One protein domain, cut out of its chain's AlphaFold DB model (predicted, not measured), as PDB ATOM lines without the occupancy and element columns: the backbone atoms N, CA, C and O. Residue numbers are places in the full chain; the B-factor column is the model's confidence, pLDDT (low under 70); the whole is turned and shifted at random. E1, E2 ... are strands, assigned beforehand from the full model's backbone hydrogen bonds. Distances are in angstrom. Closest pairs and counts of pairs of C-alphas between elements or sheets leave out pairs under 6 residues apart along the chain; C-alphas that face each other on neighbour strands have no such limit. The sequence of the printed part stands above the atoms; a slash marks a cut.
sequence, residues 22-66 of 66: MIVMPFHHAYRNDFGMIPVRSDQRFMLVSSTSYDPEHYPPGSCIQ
ATOM      1  N   MET A  22      -6.399 -38.141  39.796       64.50
ATOM      2  CA  MET A  22      -6.218 -37.085  40.775       64.50
ATOM      3  C   MET A  22      -7.567 -36.405  41.030       64.50
ATOM      4  O   MET A  22      -8.055 -35.624  40.213       64.50
ATOM      5  N   ILE A  23      -8.166 -36.680  42.189       66.38
ATOM      6  CA  ILE A  23      -9.356 -35.961  42.643       66.38
ATOM      7  C   ILE A  23      -8.911 -34.583  43.136       66.38
ATOM      8  O   ILE A  23      -8.252 -34.468  44.167       66.38
ATOM      9  N   VAL A  24      -9.279 -33.541  42.392       65.50
ATOM     10  CA  VAL A  24      -9.024 -32.144  42.761       65.50
ATOM     11  C   VAL A  24     -10.307 -31.535  43.306       65.50
ATOM     12  O   VAL A  24     -11.279 -31.348  42.574       65.50
ATOM     13  N   MET A  25     -10.302 -31.189  44.591       66.75
ATOM     14  CA  MET A  25     -11.416 -30.492  45.239       66.75
ATOM     15  C   MET A  25     -11.058 -29.016  45.457       66.75
ATOM     16  O   MET A  25      -9.936 -28.725  45.888       66.75
ATOM     17  N   PRO A  26     -11.982 -28.068  45.201       67.62
ATOM     18  CA  PRO A  26     -11.799 -26.677  45.596       67.62
ATOM     19  C   PRO A  26     -11.561 -26.589  47.104       67.62
ATOM     20  O   PRO A  26     -12.332 -27.129  47.898       67.62
ATOM     21  N   PHE A  27     -10.493 -25.912  47.510       68.75
ATOM     22  CA  PHE A  27     -10.166 -25.780  48.924       68.75
ATOM     23  C   PHE A  27     -11.085 -24.763  49.608       68.75
ATOM     24  O   PHE A  27     -11.178 -23.604  49.200       68.75
ATOM     25  N   HIS A  28     -11.702 -25.187  50.707       74.12
ATOM     26  CA  HIS A  28     -12.380 -24.308  51.648       74.12
ATOM     27  C   HIS A  28     -11.862 -24.617  53.055       74.12
ATOM     28  O   HIS A  28     -11.868 -25.771  53.483       74.12
ATOM     29  N   HIS A  29     -11.416 -23.589  53.782       70.19
ATOM     30  CA  HIS A  29     -10.672 -23.738  55.042       70.19
ATOM     31  C   HIS A  29     -11.396 -24.601  56.090       70.19
ATOM     32  O   HIS A  29     -10.756 -25.330  56.841       70.19
ATOM     33  N   ALA A  30     -12.732 -24.552  56.117       74.56
ATOM     34  CA  ALA A  30     -13.550 -25.340  57.040       74.56
ATOM     35  C   ALA A  30     -13.374 -26.865  56.900       74.56
ATOM     36  O   ALA A  30     -13.590 -27.566  57.876       74.56
ATOM     37  N   TYR A  31     -12.955 -27.360  55.729       71.06
ATOM     38  CA  TYR A  31     -12.881 -28.794  55.422       71.06
ATOM     39  C   TYR A  31     -11.446 -29.321  55.280       71.06
ATOM     40  O   TYR A  31     -11.229 -30.420  54.773       71.06
ATOM     41  N   ARG A  32     -10.443 -28.540  55.706       68.88
ATOM     42  CA  ARG A  32      -9.014 -28.876  55.565       68.88
ATOM     43  C   ARG A  32      -8.666 -30.275  56.091       68.88
ATOM     44  O   ARG A  32      -7.835 -30.946  55.496       68.88
ATOM     45  N   ASN A  33      -9.283 -30.696  57.194       72.75
ATOM     46  CA  ASN A  33      -8.934 -31.940  57.885       72.75
ATOM     47  C   ASN A  33      -9.921 -33.086  57.616       72.75
ATOM     48  O   ASN A  33      -9.660 -34.214  58.020       72.75
ATOM     49  N   ASP A  34     -11.028 -32.816  56.928       76.69
ATOM     50  CA  ASP A  34     -12.159 -33.747  56.839       76.69
ATOM     51  C   ASP A  34     -11.889 -34.893  55.858       76.69
ATOM     52  O   ASP A  34     -12.463 -35.972  55.974       76.69
ATOM     53  N   PHE A  35     -10.981 -34.667  54.904       74.44
ATOM     54  CA  PHE A  35     -10.719 -35.591  53.800       74.44
ATOM     55  C   PHE A  35      -9.351 -36.282  53.872       74.44
ATOM     56  O   PHE A  35      -9.048 -37.104  53.011       74.44
ATOM     57  N   GLY A  36      -8.499 -35.948  54.852       75.31
ATOM     58  CA  GLY A  36      -7.126 -36.479  54.925       75.31
ATOM     59  C   GLY A  36      -6.263 -36.139  53.699       75.31
ATOM     60  O   GLY A  36      -5.319 -36.859  53.383       75.31
ATOM     61  N   MET A  37      -6.615 -35.065  52.986       82.12
ATOM     62  CA  MET A  37      -5.956 -34.610  51.763       82.12
ATOM     63  C   MET A  37      -4.988 -33.462  52.049       82.12
ATOM     64  O   MET A  37      -5.150 -32.707  53.007       82.12
ATOM     65  N   ILE A  38      -3.981 -33.320  51.193       83.38
ATOM     66  CA  ILE A  38      -2.939 -32.306  51.299       83.38
ATOM     67  C   ILE A  38      -3.453 -31.013  50.657       83.38
ATOM     68  O   ILE A  38      -3.763 -31.008  49.463       83.38
ATOM     69  N   PRO A  39      -3.548 -29.905  51.405       82.19
ATOM     70  CA  PRO A  39      -3.833 -28.604  50.826       82.19
ATOM     71  C   PRO A  39      -2.629 -28.089  50.037       82.19
ATOM     72  O   PRO A  39      -1.503 -28.024  50.536       82.19
ATOM     73  N   VAL A  40      -2.882 -27.693  48.793       82.44
ATOM     74  CA  VAL A  40      -1.872 -27.197  47.865       82.44
ATOM     75  C   VAL A  40      -2.326 -25.868  47.265       82.44
ATOM     76  O   VAL A  40      -3.476 -25.702  46.848       82.44
ATOM     77  N   ARG A  41      -1.411 -24.904  47.209       81.06
ATOM     78  CA  ARG A  41      -1.545 -23.646  46.488       81.06
ATOM     79  C   ARG A  41      -0.899 -23.788  45.112       81.06
ATOM     80  O   ARG A  41       0.299 -24.013  45.010       81.06
ATOM     81  N   SER A  42      -1.702 -23.607  44.070       76.38
ATOM     82  CA  SER A  42      -1.257 -23.374  42.693       76.38
ATOM     83  C   SER A  42      -1.380 -21.877  42.368       76.38
ATOM     84  O   SER A  42      -1.910 -21.113  43.181       76.38
ATOM     85  N   ASP A  43      -0.912 -21.451  41.192       75.12
ATOM     86  CA  ASP A  43      -0.724 -20.050  40.781       75.12
ATOM     87  C   ASP A  43      -1.887 -19.115  41.149       75.12
ATOM     88  O   ASP A  43      -1.666 -17.958  41.508       75.12
ATOM     89  N   GLN A  44      -3.132 -19.602  41.102       69.81
ATOM     90  CA  GLN A  44      -4.324 -18.812  41.439       69.81
ATOM     91  C   GLN A  44      -5.401 -19.580  42.214       69.81
ATOM     92  O   GLN A  44      -6.517 -19.082  42.376       69.81
ATOM     93  N   ARG A  45      -5.124 -20.812  42.657       75.56
ATOM     94  CA  ARG A  45      -6.144 -21.681  43.263       75.56
ATOM     95  C   ARG A  45      -5.596 -22.444  44.451       75.56
ATOM     96  O   ARG A  45      -4.445 -22.871  44.462       75.56
ATOM     97  N   PHE A  46      -6.473 -22.645  45.420       79.31
ATOM     98  CA  PHE A  46      -6.256 -23.558  46.524       79.31
ATOM     99  C   PHE A  46      -6.994 -24.861  46.227       79.31
ATOM    100  O   PHE A  46      -8.168 -24.847  45.843       79.31
ATOM    101  N   MET A  47      -6.295 -25.977  46.377       83.06
ATOM    102  CA  MET A  47      -6.783 -27.311  46.037       83.06
ATOM    103  C   MET A  47      -6.474 -28.286  47.171       83.06
ATOM    104  O   MET A  47      -5.545 -28.063  47.942       83.06
ATOM    105  N   LEU A  48      -7.248 -29.363  47.263       79.25
ATOM    106  CA  LEU A  48      -6.911 -30.540  48.064       79.25
ATOM    107  C   LEU A  48      -6.477 -31.661  47.118       79.25
ATOM    108  O   LEU A  48      -7.186 -31.951  46.154       79.25
ATOM    109  N   VAL A  49      -5.320 -32.258  47.393       77.88
ATOM    110  CA  VAL A  49      -4.725 -33.350  46.612       77.88
ATOM    111  C   VAL A  49      -4.584 -34.571  47.515       77.88
ATOM    112  O   VAL A  49      -4.212 -34.444  48.682       77.88
ATOM    113  N   SER A  50      -4.883 -35.766  47.006       78.31
ATOM    114  CA  SER A  50      -4.664 -36.992  47.778       78.31
ATOM    115  C   SER A  50      -3.169 -37.180  48.076       78.31
ATOM    116  O   SER A  50      -2.307 -36.807  47.280       78.31
ATOM    117  N   SER A  51      -2.844 -37.792  49.212       76.31
ATOM    118  CA  SER A  51      -1.452 -38.095  49.560       76.31
ATOM    119  C   SER A  51      -0.801 -39.097  48.604       76.31
ATOM    120  O   SER A  51       0.403 -39.025  48.382       76.31
ATOM    121  N   THR A  52      -1.580 -40.002  48.006       76.81
ATOM    122  CA  THR A  52      -1.086 -41.004  47.047       76.81
ATOM    123  C   THR A  52      -0.856 -40.433  45.651       76.81
ATOM    124  O   THR A  52      -0.125 -41.033  44.870       76.81
ATOM    125  N   SER A  53      -1.463 -39.287  45.337       74.75
ATOM    126  CA  SER A  53      -1.338 -38.589  44.052       74.75
ATOM    127  C   SER A  53      -0.490 -37.314  44.151       74.75
ATOM    128  O   SER A  53      -0.399 -36.563  43.181       74.75
ATOM    129  N   TYR A  54       0.101 -37.029  45.316       77.50
ATOM    130  CA  TYR A  54       0.985 -35.883  45.492       77.50
ATOM    131  C   TYR A  54       2.343 -36.162  44.849       77.50
ATOM    132  O   TYR A  54       3.093 -37.020  45.310       77.50
ATOM    133  N   ASP A  55       2.660 -35.397  43.808       80.19
ATOM    134  CA  ASP A  55       3.953 -35.421  43.135       80.19
ATOM    135  C   ASP A  55       4.759 -34.155  43.501       80.19
ATOM    136  O   ASP A  55       4.406 -33.053  43.068       80.19
ATOM    137  N   PRO A  56       5.837 -34.280  44.299       75.19
ATOM    138  CA  PRO A  56       6.691 -33.155  44.671       75.19
ATOM    139  C   PRO A  56       7.378 -32.470  43.481       75.19
ATOM    140  O   PRO A  56       7.776 -31.315  43.617       75.19
ATOM    141  N   GLU A  57       7.547 -33.149  42.340       80.69
ATOM    142  CA  GLU A  57       8.117 -32.532  41.134       80.69
ATOM    143  C   GLU A  57       7.094 -31.633  40.425       80.69
ATOM    144  O   GLU A  57       7.459 -30.619  39.829       80.69
ATOM    145  N   HIS A  58       5.805 -31.961  40.547       77.44
ATOM    146  CA  HIS A  58       4.694 -31.179  39.997       77.44
ATOM    147  C   HIS A  58       4.293 -29.984  40.868       77.44
ATOM    148  O   HIS A  58       3.696 -29.027  40.370       77.44
ATOM    149  N   TYR A  59       4.597 -30.037  42.167       73.56
ATOM    150  CA  TYR A  59       4.246 -29.002  43.133       73.56
ATOM    151  C   TYR A  59       5.508 -28.337  43.688       73.56
ATOM    152  O   TYR A  59       6.160 -28.904  44.569       73.56
ATOM    153  N   PRO A  60       5.865 -27.122  43.225       73.94
ATOM    154  CA  PRO A  60       7.096 -26.468  43.647       73.94
ATOM    155  C   PRO A  60       7.153 -26.262  45.173       73.94
ATOM    156  O   PRO A  60       6.111 -26.172  45.835       73.94
ATOM    157  N   PRO A  61       8.356 -26.140  45.765       71.62
ATOM    158  CA  PRO A  61       8.509 -25.873  47.191       71.62
ATOM    159  C   PRO A  61       7.665 -24.672  47.644       71.62
ATOM    160  O   PRO A  61       7.689 -23.614  47.022       71.62
ATOM    161  N   GLY A  62       6.905 -24.840  48.731       72.19
ATOM    162  CA  GLY A  62       5.963 -23.825  49.225       72.19
ATOM    163  C   GLY A  62       4.542 -23.927  48.658       72.19
ATOM    164  O   GLY A  62       3.682 -23.139  49.046       72.19
ATOM    165  N   SER A  63       4.270 -24.910  47.792       76.56
ATOM    166  CA  SER A  63       2.903 -25.211  47.347       76.56
ATOM    167  C   SER A  63       2.073 -25.844  48.465       76.56
ATOM    168  O   SER A  63       0.884 -25.572  48.560       76.56
ATOM    169  N   CYS A  64       2.676 -26.653  49.342       75.56
ATOM    170  CA  CYS A  64       1.988 -27.174  50.522       75.56
ATOM    171  C   CYS A  64       1.748 -26.046  51.533       75.56
ATOM    172  O   CYS A  64       2.678 -25.349  51.944       75.56
ATOM    173  N   ILE A  65       0.493 -25.875  51.928       68.56
ATOM    174  CA  ILE A  65       0.041 -24.820  52.841       68.56
ATOM    175  C   ILE A  65      -0.405 -25.482  54.139       68.56
ATOM    176  O   ILE A  65      -1.466 -26.096  54.185       68.56
ATOM    177  N   GLN A  66       0.441 -25.397  55.172       60.34
ATOM    178  CA  GLN A  66       0.176 -26.003  56.480       60.34
ATOM    179  C   GLN A  66      -0.997 -25.355  57.199       60.34
ATOM    180  O   GLN A  66      -1.063 -24.111  57.293       60.34
TER     181      GLN A  66
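What this domain is: This is residues 22 to 66 of the 66 residues of an uncharacterized protein of Mesorhizobium sp. L103C119B0 (UniProt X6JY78). With little regular structure, the domain is one small strand hairpin, E1 and E2, in the middle of two long loops: residues 22 to 37 loop out on one side of it, residues 50 to 66 on the other. Residues 25 to 26 make a short antiparallel pairing with residues 47 to 48 of E2. The printed part has 45 residues, no named helix and two antiparallel strands, E1 then E2, holding 10 residues; the class is all strand. It is compact, with a radius of gyration of the C-alphas of 9.6 A and spans of 27 by 22 by 17 A.

How they stand to each other: E1, residues 38 to 42, and E2, residues 45 to 49, form a hairpin with a tight link, their directions 149 degrees apart. N 38 and O 49, at 2.8 A, are within hydrogen-bond range.

Where its parts are: E1 begins at C-alpha 38 (-2.939, -32.306, 51.299) and measures 12.5 A; E2, 12.2 A, ends at C-alpha 49 (-4.725, -33.350, 46.612).

The domain as a whole: The farthest C-alphas, Ala 30 and Glu 57, are 27.8 A apart. The printed part has no cut. Residues 22 to 27, 32, 44 and 65 to 66 have pLDDT under 70.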